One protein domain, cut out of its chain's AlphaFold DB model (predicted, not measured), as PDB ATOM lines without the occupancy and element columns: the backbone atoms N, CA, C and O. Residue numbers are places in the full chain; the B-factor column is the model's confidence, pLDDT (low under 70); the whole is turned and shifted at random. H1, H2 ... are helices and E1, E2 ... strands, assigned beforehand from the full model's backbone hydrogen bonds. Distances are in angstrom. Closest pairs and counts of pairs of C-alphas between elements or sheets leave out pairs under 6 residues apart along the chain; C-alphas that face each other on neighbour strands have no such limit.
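AT A GLANCE: This is residues 12 to 153 of the 374 residues of an uncharacterized protein of Rickettsiales bacterium (UniProt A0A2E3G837). A strongly twisted sheet of four strands, the long E3 and E6 side by side and then the short E4 and E5, has the short helices H2 and H6 on the same face, H2 over E6 and H6 beside the strands, while the long helix H5 packs on H6, off the sheet. H4 packs on E5 at the edge, H3 makes a corner with H4, and the small hairpin E1 and E2 lies off the sheet. The printed part has 142 residues with six named helices and six named strands, in the order H1 E1 E2 H2 E3 H3 H4 H5 E4 E5 H6 E6. The sheet E3 E6 E4 E5 is mixed, and the class is mixed, helices and strands. The whole is compact, with a radius of gyration of the C-alphas of 15.0 A and spans of 39 by 35 by 30 A.

IN THESE COORDINATES: Find C-alpha 12 at (-33.843, 15.614, 51.493), where H1, residues 12 to 16, begins. Next come E1, residues 23 to 26, E2, 29 to 32, and H2, 33 to 39. E3, residues 46 to 55, is 23.4 A long and bends by 65 degrees at residue 52. Then come H3, 56 to 61, and H4, 63 to 70. From C-alpha 80 at (-40.228, 45.946, 20.308), H5 runs 25.6 A to residue 97. E4, 109 to 112, E5, 120 to 123, and H6, 125 to 132, follow. E6, residues 140 to 148, runs 24.2 A to C-alpha 148 at (-20.524, 33.920, 44.301).

HOW THE PARTS SIT: In the sheet, look for E3 and E6, antiparallel, with N 54 and O 141 2.8 A apart; E6 and E4, parallel, with N 110 and O 144 at 3.0 A; and the hairpin E4 and E5, with N 111 and O 120 at 2.9 A. H2 and H6 are on the same face, at heights over the sheet of 9.4 A and 9.1 A. H5, not on the sheet, touches H6 with residues 87 to 94 alone, at a steep tilt of 63 degrees; the closest C-alphas, of Val 87 and Ala 130, are 5.1 A apart. H4 touches H6, closest at C-alphas 69 and 125, 5.5 A. H1 and H3 only graze the sheet. In the hairpin E1 and E2, N 26 and O 29 are 2.7 A apart. Every O i to N i+4 pair is within hydrogen-bond range in H1, H3 and H6, against 3 of 4 in H4, 9 of 14 in H5 and 0 of 3 in H2, which has 3 of 4 O i to N i+3 pairs.

THE WHOLE: The C-alphas of Ala 12 and Ala 81, the two farthest apart, are 45.6 A apart. The printed part has no cut, and H5 to E4, 11 residues, is the long link. Residues 79 to 85, of which 80 to 85 belong to H5, stand free. The mean pLDDT of the printed part is 74.2, with residues 67 to 89 among those under 70.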
ATOM      1  N   ALA A  12     -34.374  15.157  50.206       91.75
ATOM      2  CA  ALA A  12     -33.843  15.614  51.493       91.75
ATOM      3  C   ALA A  12     -32.761  16.705  51.359       91.75
ATOM      4  O   ALA A  12     -32.735  17.653  52.144       91.75
ATOM      5  N   GLU A  13     -31.870  16.595  50.367       92.00
ATOM      6  CA  GLU A  13     -30.888  17.649  50.080       92.00
ATOM      7  C   GLU A  13     -31.580  18.926  49.607       92.00
ATOM      8  O   GLU A  13     -31.269  20.005  50.102       92.00
ATOM      9  N   PHE A  14     -32.547  18.818  48.693       92.50
ATOM     10  CA  PHE A  14     -33.280  19.975  48.187       92.50
ATOM     11  C   PHE A  14     -34.063  20.688  49.295       92.50
ATOM     12  O   PHE A  14     -34.015  21.912  49.400       92.50
ATOM     13  N   GLU A  15     -34.735  19.923  50.159       92.62
ATOM     14  CA  GLU A  15     -35.462  20.449  51.316       92.62
ATOM     15  C   GLU A  15     -34.560  21.248  52.257       92.62
ATOM     16  O   GLU A  15     -35.000  22.257  52.804       92.62
ATOM     17  N   SER A  16     -33.289  20.856  52.400       94.69
ATOM     18  CA  SER A  16     -32.334  21.579  53.248       94.69
ATOM     19  C   SER A  16     -32.024  23.001  52.758       94.69
ATOM     20  O   SER A  16     -31.594  23.834  53.555       94.69
ATOM     21  N   TYR A  17     -32.281  23.298  51.477       94.81
ATOM     22  CA  TYR A  17     -32.125  24.633  50.897       94.81
ATOM     23  C   TYR A  17     -33.397  25.485  50.982       94.81
ATOM     24  O   TYR A  17     -33.335  26.678  50.686       94.81
ATOM     25  N   ILE A  18     -34.553  24.927  51.356       95.56
ATOM     26  CA  ILE A  18     -35.802  25.694  51.422       95.56
ATOM     27  C   ILE A  18     -35.802  26.587  52.667       95.56
ATOM     28  O   ILE A  18     -35.771  26.112  53.799       95.56
ATOM     29  N   ASP A  19     -35.897  27.899  52.448       94.94
ATOM     30  CA  ASP A  19     -36.013  28.911  53.498       94.94
ATOM     31  C   ASP A  19     -37.437  29.490  53.508       94.94
ATOM     32  O   ASP A  19     -37.866  30.198  52.590       94.94
ATOM     33  N   GLY A  20     -38.201  29.165  54.554       91.44
ATOM     34  CA  GLY A  20     -39.576  29.629  54.746       91.44
ATOM     35  C   GLY A  20     -40.656  28.633  54.286       91.44
ATOM     36  O   GLY A  20     -40.478  27.419  54.392       91.44
ATOM     37  N   PRO A  21     -41.845  29.110  53.865       91.44
ATOM     38  CA  PRO A  21     -42.974  28.229  53.584       91.44
ATOM     39  C   PRO A  21     -42.758  27.416  52.302       91.44
ATOM     40  O   PRO A  21     -42.542  27.974  51.229       91.44
ATOM     41  N   TYR A  22     -42.936  26.099  52.403       91.44
ATOM     42  CA  TYR A  22     -42.845  25.169  51.273       91.44
ATOM     43  C   TYR A  22     -43.850  25.495  50.173       91.44
ATOM     44  O   TYR A  22     -43.525  25.477  48.989       91.44
ATOM     45  N   VAL A  23     -45.081  25.806  50.575       90.50
ATOM     46  CA  VAL A  23     -46.218  25.964  49.676       90.50
ATOM     47  C   VAL A  23     -46.797  27.359  49.823       90.50
ATOM     48  O   VAL A  23     -46.986  27.855  50.936       90.50
ATOM     49  N   LYS A  24     -47.143  27.977  48.695       87.69
ATOM     50  CA  LYS A  24     -47.838  29.263  48.668       87.69
ATOM     51  C   LYS A  24     -49.073  29.190  47.790       87.69
ATOM     52  O   LYS A  24     -49.058  28.560  46.736       87.69
ATOM     53  N   LYS A  25     -50.151  29.844  48.232       84.81
ATOM     54  CA  LYS A  25     -51.355  30.006  47.418       84.81
ATOM     55  C   LYS A  25     -51.146  31.180  46.453       84.81
ATOM     56  O   LYS A  25     -51.079  32.318  46.910       84.81
ATOM     57  N   LEU A  26     -51.016  30.877  45.162       78.81
ATOM     58  CA  LEU A  26     -50.773  31.787  44.045       78.81
ATOM     59  C   LEU A  26     -51.840  31.583  42.950       78.81
ATOM     60  O   LEU A  26     -52.029  30.468  42.475       78.81
ATOM     61  N   TRP A  27     -52.560  32.636  42.560       73.31
ATOM     62  CA  TRP A  27     -53.685  32.625  41.607       73.31
ATOM     63  C   TRP A  27     -54.694  31.497  41.866       73.31
ATOM     64  O   TRP A  27     -55.041  30.723  40.978       73.31
ATOM     65  N   ASP A  28     -55.123  31.383  43.125       76.25
ATOM     66  CA  ASP A  28     -56.023  30.334  43.622       76.25
ATOM     67  C   ASP A  28     -55.507  28.892  43.528       76.25
ATOM     68  O   ASP A  28     -56.259  27.940  43.734       76.25
ATOM     69  N   ARG A  29     -54.201  28.719  43.325       76.94
ATOM     70  CA  ARG A  29     -53.528  27.418  43.283       76.94
ATOM     71  C   ARG A  29     -52.471  27.328  44.360       76.94
ATOM     72  O   ARG A  29     -51.875  28.330  44.725       76.94
ATOM     73  N   TYR A  30     -52.225  26.132  44.867       85.31
ATOM     74  CA  TYR A  30     -51.094  25.885  45.750       85.31
ATOM     75  C   TYR A  30     -49.895  25.478  44.898       85.31
ATOM     76  O   TYR A  30     -49.997  24.541  44.111       85.31
ATOM     77  N   THR A  31     -48.785  26.193  45.045       86.25
ATOM     78  CA  THR A  31     -47.521  25.898  44.363       86.25
ATOM     79  C   THR A  31     -46.466  25.573  45.410       86.25
ATOM     80  O   THR A  31     -46.344  26.321  46.386       86.25
ATOM     81  N   SER A  32     -45.727  24.479  45.223       90.62
ATOM     82  CA  SER A  32     -44.656  24.058  46.127       90.62
ATOM     83  C   SER A  32     -43.289  24.462  45.580       90.62
ATOM     84  O   SER A  32     -43.039  24.355  44.381       90.62
ATOM     85  N   LEU A  33     -42.368  24.877  46.453       92.38
ATOM     86  CA  LEU A  33     -40.958  25.052  46.075       92.38
ATOM     87  C   LEU A  33     -40.312  23.722  45.671       92.38
ATOM     88  O   LEU A  33     -39.431  23.725  44.815       92.38
ATOM     89  N   MET A  34     -40.800  22.593  46.202       91.38
ATOM     90  CA  MET A  34     -40.361  21.245  45.802       91.38
ATOM     91  C   MET A  34     -40.561  20.977  44.312       91.38
ATOM     92  O   MET A  34     -39.794  20.227  43.712       91.38
ATOM     93  N   ASP A  35     -41.557  21.620  43.695       88.88
ATOM     94  CA  ASP A  35     -41.845  21.417  42.279       88.88
ATOM     95  C   ASP A  35     -40.744  22.019  41.377       88.88
ATOM     96  O   ASP A  35     -40.652  21.675  40.202       88.88
ATOM     97  N   PHE A  36     -39.879  22.889  41.917       88.19
ATOM     98  CA  PHE A  36     -38.792  23.562  41.192       88.19
ATOM     99  C   PHE A  36     -37.437  22.857  41.303       88.19
ATOM    100  O   PHE A  36     -36.443  23.402  40.820       88.19
ATOM    101  N   LYS A  37     -37.366  21.657  41.895       88.44
ATOM    102  CA  LYS A  37     -36.087  20.963  42.120       88.44
ATOM    103  C   LYS A  37     -35.248  20.749  40.866       88.44
ATOM    104  O   LYS A  37     -34.034  20.913  40.906       88.44
ATOM    105  N   ASP A  38     -35.913  20.513  39.740       84.81
ATOM    106  CA  ASP A  38     -35.271  20.286  38.445       84.81
ATOM    107  C   ASP A  38     -35.097  21.583  37.628       84.81
ATOM    108  O   ASP A  38     -34.759  21.536  36.449       84.81
ATOM    109  N   CYS A  39     -35.361  22.754  38.227       82.50
ATOM    110  CA  CYS A  39     -35.322  24.065  37.563       82.50
ATOM    111  C   CYS A  39     -34.124  24.935  37.995       82.50
ATOM    112  O   CYS A  39     -34.048  26.104  37.599       82.50
ATOM    113  N   ILE A  40     -33.206  24.401  38.813       83.44
ATOM    114  CA  ILE A  40     -32.024  25.122  39.309       83.44
ATOM    115  C   ILE A  40     -30.819  24.831  38.413       83.44
ATOM    116  O   ILE A  40     -30.309  23.707  38.434       83.44
ATOM    117  N   PRO A  41     -30.344  25.801  37.614       76.94
ATOM    118  CA  PRO A  41     -29.176  25.575  36.782       76.94
ATOM    119  C   PRO A  41     -27.918  25.440  37.644       76.94
ATOM    120  O   PRO A  41     -27.767  26.103  38.670       76.94
ATOM    121  N   ASP A  42     -26.996  24.603  37.185       76.88
ATOM    122  CA  ASP A  42     -25.645  24.520  37.723       76.88
ATOM    123  C   ASP A  42     -24.854  25.760  37.281       76.88
ATOM    124  O   ASP A  42     -24.520  25.933  36.100       76.88
ATOM    125  N   LEU A  43     -24.621  26.667  38.230       72.44
ATOM    126  CA  LEU A  43     -23.861  27.890  38.020       72.44
ATOM    127  C   LEU A  43     -22.415  27.669  38.464       72.44
ATOM    128  O   LEU A  43     -22.090  27.793  39.645       72.44
ATOM    129  N   GLU A  44     -21.541  27.380  37.495       67.75
ATOM    130  CA  GLU A  44     -20.092  27.277  37.716       67.75
ATOM    131  C   GLU A  44     -19.582  28.478  38.545       67.75
ATOM    132  O   GLU A  44     -19.865  29.636  38.220       67.75
ATOM    133  N   ASP A  45     -18.813  28.200  39.605       70.94
ATOM    134  CA  ASP A  45     -18.265  29.171  40.571       70.94
ATOM    135  C   ASP A  45     -19.275  29.839  41.525       70.94
ATOM    136  O   ASP A  45     -18.963  30.873  42.127       70.94
ATOM    137  N   SER A  46     -20.468  29.267  41.697       77.12
ATOM    138  CA  SER A  46     -21.458  29.750  42.665       77.12
ATOM    139  C   SER A  46     -21.978  28.626  43.561       77.12
ATOM    140  O   SER A  46     -22.089  27.478  43.146       77.12
ATOM    141  N   GLU A  47     -22.294  28.962  44.806       87.00
ATOM    142  CA  GLU A  47     -22.891  28.058  45.791       87.00
ATOM    143  C   GLU A  47     -24.383  28.382  45.929       87.00
ATOM    144  O   GLU A  47     -24.735  29.540  46.162       87.00
ATOM    145  N   LEU A  48     -25.263  27.384  45.792       89.81
ATOM    146  CA  LEU A  48     -26.677  27.552  46.134       89.81
ATOM    147  C   LEU A  48     -26.788  27.756  47.649       89.81
ATOM    148  O   LEU A  48     -26.378  26.899  48.425       89.81
ATOM    149  N   VAL A  49     -27.345  28.891  48.060       92.12
ATOM    150  CA  VAL A  49     -27.524  29.240  49.473       92.12
ATOM    151  C   VAL A  49     -28.893  28.793  49.945       92.12
ATOM    152  O   VAL A  49     -29.006  28.160  50.991       92.12
ATOM    153  N   LYS A  50     -29.936  29.172  49.200       94.38
ATOM    154  CA  LYS A  50     -31.319  28.918  49.593       94.38
ATOM    155  C   LYS A  50     -32.313  29.103  48.459       94.38
ATOM    156  O   LYS A  50     -32.030  29.748  47.450       94.38
ATOM    157  N   ILE A  51     -33.506  28.577  48.681       94.88
ATOM    158  CA  ILE A  51     -34.663  28.632  47.798       94.88
ATOM    159  C   ILE A  51     -35.840  29.140  48.618       94.88
ATOM    160  O   ILE A  51     -36.150  28.585  49.668       94.88
ATOM    161  N   TYR A  52     -36.502  30.197  48.163       95.06
ATOM    162  CA  TYR A  52     -37.569  30.823  48.937       95.06
ATOM    163  C   TYR A  52     -38.571  31.562  48.059       95.06
ATOM    164  O   TYR A  52     -38.359  31.797  46.868       95.06
ATOM    165  N   TRP A  53     -39.680  31.960  48.676       92.94
ATOM    166  CA  TRP A  53     -40.631  32.879  48.071       92.94
ATOM    167  C   TRP A  53     -40.201  34.321  48.337       92.94
ATOM    168  O   TRP A  53     -40.225  34.769  49.479       92.94
ATOM    169  N   MET A  54     -39.873  35.070  47.290       92.19
ATOM    170  CA  MET A  54     -39.591  36.503  47.381       92.19
ATOM    171  C   MET A  54     -40.852  37.306  47.083       92.19
ATOM    172  O   MET A  54     -41.558  37.015  46.114       92.19
ATOM    173  N   SER A  55     -41.143  38.314  47.906       89.19
ATOM    174  CA  SER A  55     -42.298  39.179  47.679       89.19
ATOM    175  C   SER A  55     -42.006  40.245  46.616       89.19
ATOM    176  O   SER A  55     -40.876  40.701  46.459       89.19
ATOM    177  N   LYS A  56     -43.041  40.674  45.896       84.81
ATOM    178  CA  LYS A  56     -43.003  41.792  44.952       84.81
ATOM    179  C   LYS A  56     -42.610  43.075  45.670       84.81
ATOM    180  O   LYS A  56     -41.816  43.830  45.123       84.81
ATOM    181  N   ASP A  57     -43.122  43.287  46.878       84.69
ATOM    182  CA  ASP A  57     -42.831  44.479  47.670       84.69
ATOM    183  C   ASP A  57     -41.338  44.543  48.005       84.69
ATOM    184  O   ASP A  57     -40.715  45.567  47.766       84.69
ATOM    185  N   THR A  58     -40.717  43.413  48.364       87.31
ATOM    186  CA  THR A  58     -39.256  43.316  48.540       87.31
ATOM    187  C   THR A  58     -38.494  43.789  47.298       87.31
ATOM    188  O   THR A  58     -37.514  44.516  47.416       87.31
ATOM    189  N   ILE A  59     -38.952  43.412  46.100       83.75
ATOM    190  CA  ILE A  59     -38.307  43.808  44.838       83.75
ATOM    191  C   ILE A  59     -38.534  45.288  44.526       83.75
ATOM    192  O   ILE A  59     -37.672  45.914  43.923       83.75
ATOM    193  N   LEU A  60     -39.697  45.842  44.874       79.94
ATOM    194  CA  LEU A  60     -40.043  47.239  44.599       79.94
ATOM    195  C   LEU A  60     -39.424  48.215  45.609       79.94
ATOM    196  O   LEU A  60     -39.084  49.337  45.235       79.94
ATOM    197  N   GLU A  61     -39.289  47.803  46.867       81.12
ATOM    198  CA  GLU A  61     -38.718  48.603  47.955       81.12
ATOM    199  C   GLU A  61     -37.185  48.621  47.910       81.12
ATOM    200  O   GLU A  61     -36.567  49.652  48.188       81.12
ATOM    201  N   ASP A  62     -36.554  47.516  47.502       80.06
ATOM    202  CA  ASP A  62     -35.112  47.471  47.287       80.06
ATOM    203  C   ASP A  62     -34.757  48.106  45.934       80.06
ATOM    204  O   ASP A  62     -34.827  47.487  44.874       80.06
ATOM    205  N   SER A  63     -34.346  49.377  45.972       71.62
ATOM    206  CA  SER A  63     -33.982  50.134  44.768       71.62
ATOM    207  C   SER A  63     -32.852  49.503  43.942       71.62
ATOM    208  O   SER A  63     -32.823  49.688  42.721       71.62
ATOM    209  N   HIS A  64     -31.933  48.761  44.574       72.62
ATOM    210  CA  HIS A  64     -30.844  48.080  43.877       72.62
ATOM    211  C   HIS A  64     -31.392  46.859  43.148       72.62
ATOM    212  O   HIS A  64     -31.251  46.764  41.925       72.62
ATOM    213  N   LEU A  65     -32.115  46.003  43.869       73.94
ATOM    214  CA  LEU A  65     -32.749  44.811  43.321       73.94
ATOM    215  C   LEU A  65     -33.735  45.173  42.203       73.94
ATOM    216  O   LEU A  65     -33.636  44.616  41.108       73.94
ATOM    217  N   HIS A  66     -34.589  46.181  42.421       71.94
ATOM    218  CA  HIS A  66     -35.472  46.758  41.408       71.94
ATOM    219  C   HIS A  66     -34.683  47.133  40.155       71.94
ATOM    220  O   HIS A  66     -34.987  46.674  39.056       71.94
ATOM    221  N   SER A  67     -33.610  47.913  40.315       66.69
ATOM    222  CA  SER A  67     -32.804  48.359  39.183       66.69
ATOM    223  C   SER A  67     -32.170  47.194  38.417       66.69
ATOM    224  O   SER A  67     -32.062  47.278  37.201       66.69
ATOM    225  N   THR A  68     -31.812  46.086  39.075       66.75
ATOM    226  CA  THR A  68     -31.196  44.915  38.416       66.75
ATOM    227  C   THR A  68     -32.182  44.099  37.574       66.75
ATOM    228  O   THR A  68     -31.765  43.426  36.627       66.75
ATOM    229  N   VAL A  69     -33.491  44.196  37.850       61.56
ATOM    230  CA  VAL A  69     -34.540  43.620  36.989       61.56
ATOM    231  C   VAL A  69     -34.557  44.327  35.626       61.56
ATOM    232  O   VAL A  69     -34.621  43.660  34.590       61.56
ATOM    233  N   PHE A  70     -34.446  45.661  35.630       56.28
ATOM    234  CA  PHE A  70     -34.684  46.516  34.458       56.28
ATOM    235  C   PHE A  70     -33.405  47.014  33.752       56.28
ATOM    236  O   PHE A  70     -33.416  47.264  32.549       56.28
ATOM    237  N   ARG A  71     -32.260  47.111  34.444       52.72
ATOM    238  CA  ARG A  71     -30.976  47.557  33.868       52.72
ATOM    239  C   ARG A  71     -30.285  46.414  33.139       52.72
ATOM    240  O   ARG A  71     -29.458  45.697  33.699       52.72
ATOM    241  N   GLN A  72     -30.600  46.257  31.860       52.06
ATOM    242  CA  GLN A  72     -30.022  45.193  31.047       52.06
ATOM    243  C   GLN A  72     -28.887  45.707  30.163       52.06
ATOM    244  O   GLN A  72     -29.043  46.545  29.271       52.06
ATOM    245  N   ALA A  73     -27.709  45.131  30.363       45.28
ATOM    246  CA  ALA A  73     -26.774  44.942  29.278       45.28
ATOM    247  C   ALA A  73     -27.080  43.570  28.654       45.28
ATOM    248  O   ALA A  73     -27.128  42.576  29.367       45.28
ATOM    249  N   CYS A  74     -27.219  43.509  27.325       49.41
ATOM    250  CA  CYS A  74     -26.923  42.274  26.575       49.41
ATOM    251  C   CYS A  74     -27.960  41.153  26.679       49.41
ATOM    252  O   CYS A  74     -27.691  40.018  26.288       49.41
ATOM    253  N   ILE A  75     -29.163  41.496  27.119       48.16
ATOM    254  CA  ILE A  75     -30.350  40.704  26.830       48.16
ATOM    255  C   ILE A  75     -30.776  41.008  25.388       48.16
ATOM    256  O   ILE A  75     -30.587  42.123  24.895       48.16
ATOM    257  N   ARG A  76     -31.243  39.947  24.721       53.09
ATOM    258  CA  ARG A  76     -31.730  39.846  23.334       53.09
ATOM    259  C   ARG A  76     -32.320  41.172  22.820       53.09
ATOM    260  O   ARG A  76     -33.075  41.817  23.545       53.09
ATOM    261  N   ASP A  77     -32.077  41.540  21.554       39.34
ATOM    262  CA  ASP A  77     -33.030  42.397  20.829       39.34
ATOM    263  C   ASP A  77     -34.344  41.607  20.705       39.34
ATOM    264  O   ASP A  77     -34.624  40.927  19.715       39.34
ATOM    265  N   GLU A  78     -35.152  41.662  21.755       38.69
ATOM    266  CA  GLU A  78     -36.572  41.394  21.657       38.69
ATOM    267  C   GLU A  78     -37.146  42.595  20.910       38.69
ATOM    268  O   GLU A  78     -37.415  43.647  21.492       38.69
ATOM    269  N   ASP A  79     -37.206  42.468  19.582       34.31
ATOM    270  CA  ASP A  79     -37.794  43.464  18.692       34.31
ATOM    271  C   ASP A  79     -39.080  43.992  19.336       34.31
ATOM    272  O   ASP A  79     -39.953  43.217  19.736       34.31
ATOM    273  N   VAL A  80     -39.178  45.308  19.503       38.28
ATOM    274  CA  VAL A  80     -40.228  45.946  20.308       38.28
ATOM    275  C   VAL A  80     -41.614  45.722  19.698       38.28
ATOM    276  O   VAL A  80     -42.613  45.740  20.405       38.28
ATOM    277  N   ALA A  81     -41.682  45.383  18.408       37.00
ATOM    278  CA  ALA A  81     -42.912  44.904  17.780       37.00
ATOM    279  C   ALA A  81     -43.399  43.540  18.328       37.00
ATOM    280  O   ALA A  81     -44.577  43.217  18.209       37.00
ATOM    281  N   THR A  82     -42.509  42.743  18.924       41.00
ATOM    282  CA  THR A  82     -42.770  41.403  19.484       41.00
ATOM    283  C   THR A  82     -42.665  41.324  21.012       41.00
ATOM    284  O   THR A  82     -43.184  40.369  21.595       41.00
ATOM    285  N   ASN A  83     -42.052  42.317  21.666       42.88
ATOM    286  CA  ASN A  83     -41.796  42.331  23.112       42.88
ATOM    287  C   ASN A  83     -43.080  42.538  23.949       42.88
ATOM    288  O   ASN A  83     -43.304  41.824  24.927       42.88
ATOM    289  N   GLU A  84     -44.026  43.355  23.453       48.12
ATOM    290  CA  GLU A  84     -45.408  43.390  23.971       48.12
ATOM    291  C   GLU A  84     -46.036  41.987  24.013       48.12
ATOM    292  O   GLU A  84     -46.896  41.729  24.845       48.12
ATOM    293  N   SER A  85     -45.590  41.039  23.176       52.31
ATOM    294  CA  SER A  85     -46.157  39.693  23.162       52.31
ATOM    295  C   SER A  85     -45.585  38.758  24.229       52.31
ATOM    296  O   SER A  85     -46.357  37.949  24.728       52.31
ATOM    297  N   ARG A  86     -44.299  38.815  24.630       55.41
ATOM    298  CA  ARG A  86     -43.724  37.810  25.562       55.41
ATOM    299  C   ARG A  86     -44.050  38.119  27.014       55.41
ATOM    300  O   ARG A  86     -44.554  37.224  27.685       55.41
ATOM    301  N   VAL A  87     -43.820  39.344  27.490       61.41
ATOM    302  CA  VAL A  87     -44.212  39.740  28.855       61.41
ATOM    303  C   VAL A  87     -45.729  39.604  29.016       61.41
ATOM    304  O   VAL A  87     -46.179  39.012  29.993       61.41
ATOM    305  N   ALA A  88     -46.530  39.993  28.015       61.03
ATOM    306  CA  ALA A  88     -47.974  39.743  28.030       61.03
ATOM    307  C   ALA A  88     -48.342  38.249  27.940       61.03
ATOM    308  O   ALA A  88     -49.294  37.815  28.588       61.03
ATOM    309  N   THR A  89     -47.595  37.429  27.190       63.62
ATOM    310  CA  THR A  89     -47.800  35.968  27.151       63.62
ATOM    311  C   THR A  89     -47.462  35.327  28.492       63.62
ATOM    312  O   THR A  89     -48.227  34.487  28.956       63.62
ATOM    313  N   LEU A  90     -46.361  35.729  29.134       70.50
ATOM    314  CA  LEU A  90     -45.961  35.279  30.468       70.50
ATOM    315  C   LEU A  90     -46.986  35.721  31.511       70.50
ATOM    316  O   LEU A  90     -47.435  34.885  32.284       70.50
ATOM    317  N   ARG A  91     -47.461  36.973  31.457       70.56
ATOM    318  CA  ARG A  91     -48.594  37.459  32.263       70.56
ATOM    319  C   ARG A  91     -49.826  36.581  32.075       70.56
ATOM    320  O   ARG A  91     -50.395  36.095  33.046       70.56
ATOM    321  N   GLY A  92     -50.212  36.324  30.825       63.38
ATOM    322  CA  GLY A  92     -51.324  35.435  30.502       63.38
ATOM    323  C   GLY A  92     -51.102  34.001  30.992       63.38
ATOM    324  O   GLY A  92     -52.055  33.344  31.400       63.38
ATOM    325  N   SER A  93     -49.860  33.515  30.981       69.19
ATOM    326  CA  SER A  93     -49.483  32.206  31.517       69.19
ATOM    327  C   SER A  93     -49.604  32.164  33.039       69.19
ATOM    328  O   SER A  93     -50.237  31.253  33.556       69.19
ATOM    329  N   PHE A  94     -49.106  33.174  33.756       72.94
ATOM    330  CA  PHE A  94     -49.228  33.257  35.214       72.94
ATOM    331  C   PHE A  94     -50.682  33.345  35.664       72.94
ATOM    332  O   PHE A  94     -51.078  32.624  36.571       72.94
ATOM    333  N   ILE A  95     -51.510  34.134  34.975       68.50
ATOM    334  CA  ILE A  95     -52.948  34.211  35.268       68.50
ATOM    335  C   ILE A  95     -53.627  32.847  35.063       68.50
ATOM    336  O   ILE A  95     -54.482  32.457  35.854       68.50
ATOM    337  N   ARG A  96     -53.265  32.108  34.004       69.56
ATOM    338  CA  ARG A  96     -53.891  30.811  33.686       69.56
ATOM    339  C   ARG A  96     -53.357  29.645  34.510       69.56
ATOM    340  O   ARG A  96     -54.112  28.712  34.776       69.56
ATOM    341  N   SER A  97     -52.075  29.663  34.851       68.25
ATOM    342  CA  SER A  97     -51.337  28.481  35.307       68.25
ATOM    343  C   SER A  97     -50.502  28.711  36.565       68.25
ATOM    344  O   SER A  97     -50.020  27.738  37.136       68.25
ATOM    345  N   GLY A  98     -50.360  29.953  37.028       72.00
ATOM    346  CA  GLY A  98     -49.434  30.327  38.094       72.00
ATOM    347  C   GLY A  98     -47.968  30.164  37.689       72.00
ATOM    348  O   GLY A  98     -47.635  30.074  36.501       72.00
ATOM    349  N   TRP A  99     -47.074  30.120  38.679       77.12
ATOM    350  CA  TRP A  99     -45.681  29.738  38.451       77.12
ATOM    351  C   TRP A  99     -45.615  28.250  38.112       77.12
ATOM    352  O   TRP A  99     -45.707  27.408  38.999       77.12
ATOM    353  N   SER A 100     -45.458  27.932  36.828       70.00
ATOM    354  CA  SER A 100     -45.205  26.555  36.409       70.00
ATOM    355  C   SER A 100     -43.716  26.237  36.572       70.00
ATOM    356  O   SER A 100     -42.885  26.982  36.029       70.00
ATOM    357  N   PRO A 101     -43.362  25.142  37.261       71.88
ATOM    358  CA  PRO A 101     -42.051  24.539  37.108       71.88
ATOM    359  C   PRO A 101     -41.959  24.021  35.672       71.88
ATOM    360  O   PRO A 101     -42.858  23.338  35.174       71.88
ATOM    361  N   ASN A 102     -40.920  24.427  34.963       70.81
ATOM    362  CA  ASN A 102     -40.613  23.902  33.647       70.81
ATOM    363  C   ASN A 102     -39.119  23.591  33.667       70.81
ATOM    364  O   ASN A 102     -38.341  24.531  33.719       70.81
ATOM    365  N   PRO A 103     -38.702  22.319  33.614       62.75
ATOM    366  CA  PRO A 103     -37.283  21.959  33.587       62.75
ATOM    367  C   PRO A 103     -36.524  22.535  32.377       62.75
ATOM    368  O   PRO A 103     -35.301  22.492  32.328       62.75
ATOM    369  N   GLU A 104     -37.232  23.066  31.372       60.44
ATOM    370  CA  GLU A 104     -36.650  23.791  30.236       60.44
ATOM    371  C   GLU A 104     -36.550  25.316  30.449       60.44
ATOM    372  O   GLU A 104     -36.033  26.018  29.577       60.44
ATOM    373  N   GLU A 105     -37.064  25.834  31.569       66.25
ATOM    374  CA  GLU A 105     -37.004  27.243  31.964       66.25
ATOM    375  C   GLU A 105     -36.485  27.370  33.395       66.25
ATOM    376  O   GLU A 105     -37.091  26.907  34.363       66.25
ATOM    377  N   SER A 106     -35.379  28.080  33.546       69.94
ATOM    378  CA  SER A 106     -34.817  28.344  34.865       69.94
ATOM    379  C   SER A 106     -35.797  29.090  35.782       69.94
ATOM    380  O   SER A 106     -36.597  29.947  35.369       69.94
ATOM    381  N   MET A 107     -35.755  28.758  37.073       80.88
ATOM    382  CA  MET A 107     -36.382  29.606  38.086       80.88
ATOM    383  C   MET A 107     -35.642  30.951  38.187       80.88
ATOM    384  O   MET A 107     -34.464  31.009  37.842       80.88
ATOM    385  N   PRO A 108     -36.287  32.039  38.646       84.88
ATOM    386  CA  PRO A 108     -35.585  33.284  38.936       84.88
ATOM    387  C   PRO A 108     -34.388  33.079  39.869       84.88
ATOM    388  O   PRO A 108     -34.501  32.409  40.899       84.88
ATOM    389  N   ILE A 109     -33.255  33.680  39.509       84.44
ATOM    390  CA  ILE A 109     -32.003  33.564  40.259       84.44
ATOM    391  C   ILE A 109     -31.562  34.937  40.718       84.44
ATOM    392  O   ILE A 109     -31.454  35.864  39.908       84.44
ATOM    393  N   VAL A 110     -31.238  35.035  42.000       87.19
ATOM    394  CA  VAL A 110     -30.508  36.164  42.571       87.19
ATOM    395  C   VAL A 110     -29.141  35.697  43.039       87.19
ATOM    396  O   VAL A 110     -28.963  34.545  43.433       87.19
ATOM    397  N   ALA A 111     -28.164  36.591  42.993       83.44
ATOM    398  CA  ALA A 111     -26.853  36.328  43.556       83.44
ATOM    399  C   ALA A 111     -26.407  37.475  44.454       83.44
ATOM    400  O   ALA A 111     -26.720  38.635  44.184       83.44
ATOM    401  N   SER A 112     -25.649  37.131  45.489       82.12
ATOM    402  CA  SER A 112     -24.910  38.071  46.331       82.12
ATOM    403  C   SER A 112     -23.409  37.792  46.232       82.12
ATOM    404  O   SER A 112     -22.980  36.661  45.975       82.12
ATOM    405  N   ASP A 113     -22.597  38.821  46.459       74.25
ATOM    406  CA  ASP A 113     -21.141  38.679  46.580       74.25
ATOM    407  C   ASP A 113     -20.742  38.168  47.980       74.25
ATOM    408  O   ASP A 113     -19.576  37.914  48.249       74.25
ATOM    409  N   GLY A 114     -21.699  37.986  48.890       70.75
ATOM    410  CA  GLY A 114     -21.468  37.521  50.251       70.75
ATOM    411  C   GLY A 114     -22.462  38.109  51.253       70.75
ATOM    412  O   GLY A 114     -23.344  38.892  50.882       70.75
ATOM    413  N   PRO A 115     -22.330  37.750  52.542       74.31
ATOM    414  CA  PRO A 115     -23.198  38.266  53.595       74.31
ATOM    415  C   PRO A 115     -23.213  39.800  53.629       74.31
ATOM    416  O   PRO A 115     -22.164  40.437  53.667       74.31
ATOM    417  N   GLY A 116     -24.410  40.392  53.626       72.69
ATOM    418  CA  GLY A 116     -24.596  41.847  53.687       72.69
ATOM    419  C   GLY A 116     -24.360  42.596  52.370       72.69
ATOM    420  O   GLY A 116     -24.433  43.823  52.362       72.69
ATOM    421  N   THR A 117     -24.098  41.891  51.265       75.38
ATOM    422  CA  THR A 117     -24.035  42.514  49.936       75.38
ATOM    423  C   THR A 117     -25.422  42.544  49.288       75.38
ATOM    424  O   THR A 117     -26.213  41.623  49.516       75.38
ATOM    425  N   PRO A 118     -25.752  43.593  48.511       78.75
ATOM    426  CA  PRO A 118     -27.040  43.677  47.835       78.75
ATOM    427  C   PRO A 118     -27.274  42.487  46.899       78.75
ATOM    428  O   PRO A 118     -26.360  42.045  46.202       78.75
ATOM    429  N   LEU A 119     -28.511  41.992  46.861       82.88
ATOM    430  CA  LEU A 119     -28.909  40.950  45.920       82.88
ATOM    431  C   LEU A 119     -29.053  41.532  44.512       82.88
ATOM    432  O   LEU A 119     -29.592  42.620  44.318       82.88
ATOM    433  N   GLU A 120     -28.617  40.770  43.517       78.75
ATOM    434  CA  GLU A 120     -28.737  41.129  42.107       78.75
ATOM    435  C   GLU A 120     -29.420  40.005  41.331       78.75
ATOM    436  O   GLU A 120     -28.974  38.854  41.389       78.75
ATOM    437  N   PHE A 121     -30.458  40.328  40.554       78.06
ATOM    438  CA  PHE A 121     -31.071  39.352  39.653       78.06
ATOM    439  C   PHE A 121     -30.118  38.956  38.523       78.06
ATOM    440  O   PHE A 121     -29.678  39.791  37.731       78.06
ATOM    441  N   GLN A 122     -29.871  37.654  38.410       73.75
ATOM    442  CA  GLN A 122     -29.024  37.060  37.379       73.75
ATOM    443  C   GLN A 122     -29.863  36.451  36.249       73.75
ATOM    444  O   GLN A 122     -29.574  36.671  35.072       73.75
ATOM    445  N   GLU A 123     -30.952  35.757  36.596       72.44
ATOM    446  CA  GLU A 123     -31.789  34.991  35.662       72.44
ATOM    447  C   GLU A 123     -33.285  35.081  36.017       72.44
ATOM    448  O   GLU A 123     -33.655  35.439  37.134       72.44
ATOM    449  N   GLY A 124     -34.165  34.803  35.052       71.62
ATOM    450  CA  GLY A 124     -35.618  34.795  35.212       71.62
ATOM    451  C   GLY A 124     -36.237  36.192  35.263       71.62
ATOM    452  O   GLY A 124     -37.433  36.323  35.510       71.62
ATOM    453  N   ARG A 125     -35.464  37.246  34.975       73.69
ATOM    454  CA  ARG A 125     -35.881  38.661  35.057       73.69
ATOM    455  C   ARG A 125     -37.146  38.980  34.262       73.69
ATOM    456  O   ARG A 125     -37.999  39.690  34.770       73.69
ATOM    457  N   GLY A 126     -37.332  38.405  33.071       70.44
ATOM    458  CA  GLY A 126     -38.569  38.587  32.293       70.44
ATOM    459  C   GLY A 126     -39.805  37.954  32.952       70.44
ATOM    460  O   GLY A 126     -40.908  38.488  32.848       70.44
ATOM    461  N   ARG A 127     -39.626  36.845  33.684       75.56
ATOM    462  CA  ARG A 127     -40.677  36.215  34.505       75.56
ATOM    463  C   ARG A 127     -40.991  37.088  35.723       75.56
ATOM    464  O   ARG A 127     -42.155  37.298  36.044       75.56
ATOM    465  N   VAL A 128     -39.955  37.648  36.349       79.19
ATOM    466  CA  VAL A 128     -40.080  38.607  37.458       79.19
ATOM    467  C   VAL A 128     -40.815  39.870  37.009       79.19
ATOM    468  O   VAL A 128     -41.802  40.245  37.632       79.19
ATOM    469  N   GLN A 129     -40.410  40.470  35.889       75.75
ATOM    470  CA  GLN A 129     -41.047  41.642  35.292       75.75
ATOM    471  C   GLN A 129     -42.515  41.372  34.951       75.75
ATOM    472  O   GLN A 129     -43.386  42.126  35.376       75.75
ATOM    473  N   ALA A 130     -42.817  40.259  34.277       73.44
ATOM    474  CA  ALA A 130     -44.195  39.869  33.979       73.44
ATOM    475  C   ALA A 130     -45.050  39.684  35.247       73.44
ATOM    476  O   ALA A 130     -46.238  40.003  35.226       73.44
ATOM    477  N   ASN A 131     -44.469  39.214  36.356       77.62
ATOM    478  CA  ASN A 131     -45.173  39.136  37.634       77.62
ATOM    479  C   ASN A 131     -45.362  40.515  38.296       77.62
ATOM    480  O   ASN A 131     -46.421  40.793  38.857       77.62
ATOM    481  N   ILE A 132     -44.365  41.403  38.215       75.81
ATOM    482  CA  ILE A 132     -44.442  42.774  38.749       75.81
ATOM    483  C   ILE A 132     -45.495  43.598  37.997       75.81
ATOM    484  O   ILE A 132     -46.295  44.287  38.630       75.81
ATOM    485  N   GLU A 133     -45.521  43.512  36.671       71.94
ATOM    486  CA  GLU A 133     -46.444  44.251  35.799       71.94
ATOM    487  C   GLU A 133     -47.849  43.631  35.723       71.94
ATOM    488  O   GLU A 133     -48.758  44.201  35.115       71.94
ATOM    489  N   GLY A 134     -48.045  42.444  36.301       65.75
ATOM    490  CA  GLY A 134     -49.346  41.792  36.376       65.75
ATOM    491  C   GLY A 134     -50.338  42.561  37.257       65.75
ATOM    492  O   GLY A 134     -49.990  43.082  38.313       65.75
ATOM    493  N   GLU A 135     -51.609  42.578  36.840       57.06
ATOM    494  CA  GLU A 135     -52.719  43.227  37.565       57.06
ATOM    495  C   GLU A 135     -53.167  42.455  38.816       57.06
ATOM    496  O   GLU A 135     -53.945  42.962  39.621       57.06
ATOM    497  N   THR A 136     -52.699  41.217  38.996       55.91
ATOM    498  CA  THR A 136     -53.132  40.363  40.106       55.91
ATOM    499  C   THR A 136     -52.202  40.520  41.321       55.91
ATOM    500  O   THR A 136     -50.986  40.421  41.185       55.91
ATOM    501  N   PRO A 137     -52.748  40.737  42.532       50.19
ATOM    502  CA  PRO A 137     -52.010  41.185  43.724       50.19
ATOM    503  C   PRO A 137     -51.126  40.122  44.399       50.19
ATOM    504  O   PRO A 137     -50.605  40.353  45.488       50.19
ATOM    505  N   GLN A 138     -50.944  38.941  43.808       60.31
ATOM    506  CA  GLN A 138     -50.203  37.854  44.452       60.31
ATOM    507  C   GLN A 138     -48.719  37.975  44.114       60.31
ATOM    508  O   GLN A 138     -48.149  37.240  43.317       60.31
ATOM    509  N   GLY A 139     -48.111  38.987  44.728       75.12
ATOM    510  CA  GLY A 139     -46.735  39.395  44.520       75.12
ATOM    511  C   GLY A 139     -45.743  38.467  45.199       75.12
ATOM    512  O   GLY A 139     -45.046  38.910  46.094       75.12
ATOM    513  N   TRP A 140     -45.692  37.192  44.827       86.31
ATOM    514  CA  TRP A 140     -44.631  36.293  45.281       86.31
ATOM    515  C   TRP A 140     -44.071  35.492  44.115       86.31
ATOM    516  O   TRP A 140     -44.807  35.078  43.217       86.31
ATOM    517  N   ILE A 141     -42.760  35.291  44.134       88.38
ATOM    518  CA  ILE A 141     -42.019  34.560  43.108       88.38
ATOM    519  C   ILE A 141     -41.124  33.512  43.772       88.38
ATOM    520  O   ILE A 141     -40.603  33.785  44.855       88.38
ATOM    521  N   PRO A 142     -40.944  32.324  43.174       90.88
ATOM    522  CA  PRO A 142     -39.934  31.387  43.639       90.88
ATOM    523  C   PRO A 142     -38.558  31.909  43.206       90.88
ATOM    524  O   PRO A 142     -38.390  32.322  42.057       90.88
ATOM    525  N   VAL A 143     -37.584  31.921  44.112       91.12
ATOM    526  CA  VAL A 143     -36.228  32.425  43.850       91.12
ATOM    527  C   VAL A 143     -35.195  31.456  44.399       91.12
ATOM    528  O   VAL A 143     -35.337  30.982  45.523       91.12
ATOM    529  N   ALA A 144     -34.159  31.185  43.606       91.25
ATOM    530  CA  ALA A 144     -32.932  30.552  44.069       91.25
ATOM    531  C   ALA A 144     -31.877  31.635  44.296       91.25
ATOM    532  O   ALA A 144     -31.608  32.455  43.415       91.25
ATOM    533  N   GLU A 145     -31.287  31.641  45.483       91.25
ATOM    534  CA  GLU A 145     -30.215  32.551  45.849       91.25
ATOM    535  C   GLU A 145     -28.881  31.825  45.834       91.25
ATOM    536  O   GLU A 145     -28.705  30.799  46.491       91.25
ATOM    537  N   PHE A 146     -27.935  32.403  45.105       87.62
ATOM    538  CA  PHE A 146     -26.571  31.921  45.024       87.62
ATOM    539  C   PHE A 146     -25.599  32.890  45.691       87.62
ATOM    540  O   PHE A 146     -25.754  34.113  45.638       87.62
ATOM    541  N   ARG A 147     -24.539  32.338  46.268       85.88
ATOM    542  CA  ARG A 147     -23.361  33.079  46.702       85.88
ATOM    543  C   ARG A 147     -22.264  32.891  45.671       85.88
ATOM    544  O   ARG A 147     -21.965  31.766  45.275       85.88
ATOM    545  N   LYS A 148     -21.651  33.988  45.235       75.94
ATOM    546  CA  LYS A 148     -20.524  33.920  44.301       75.94
ATOM    547  C   LYS A 148     -19.268  33.481  45.060       75.94
ATOM    548  O   LYS A 148     -18.867  34.136  46.019       75.94
ATOM    549  N   ASN A 149     -18.616  32.405  44.615       66.69
ATOM    550  CA  ASN A 149     -17.397  31.899  45.264       66.69
ATOM    551  C   ASN A 149     -16.157  32.741  44.918       66.69
ATOM    552  O   ASN A 149     -15.170  32.729  45.649       66.69
ATOM    553  N   ASN A 150     -16.211  33.514  43.828       56.28
ATOM    554  CA  ASN A 150     -15.148  34.426  43.409       56.28
ATOM    555  C   ASN A 150     -15.554  35.894  43.622       56.28
ATOM    556  O   ASN A 150     -16.047  36.548  42.704       56.28
ATOM    557  N   LEU A 151     -15.234  36.428  44.809       49.03
ATOM    558  CA  LEU A 151     -15.329  37.849  45.210       49.03
ATOM    559  C   LEU A 151     -14.591  38.843  44.280       49.03
ATOM    560  O   LEU A 151     -14.672  40.052  44.472       49.03
ATOM    561  N   ILE A 152     -13.817  38.352  43.306       41.09
ATOM    562  CA  ILE A 152     -12.873  39.140  42.494       41.09
ATOM    563  C   ILE A 152     -13.506  39.651  41.184       41.09
ATOM    564  O   ILE A 152     -12.950  40.532  40.531       41.09
ATOM    565  N   ARG A 153     -14.662  39.119  40.765       53.31
ATOM    566  CA  ARG A 153     -15.286  39.497  39.484       53.31
ATOM    567  C   ARG A 153     -16.285  40.630  39.695       53.31
ATOM    568  O   ARG A 153     -17.249  40.460  40.435       53.31
TER     569      ARG A 153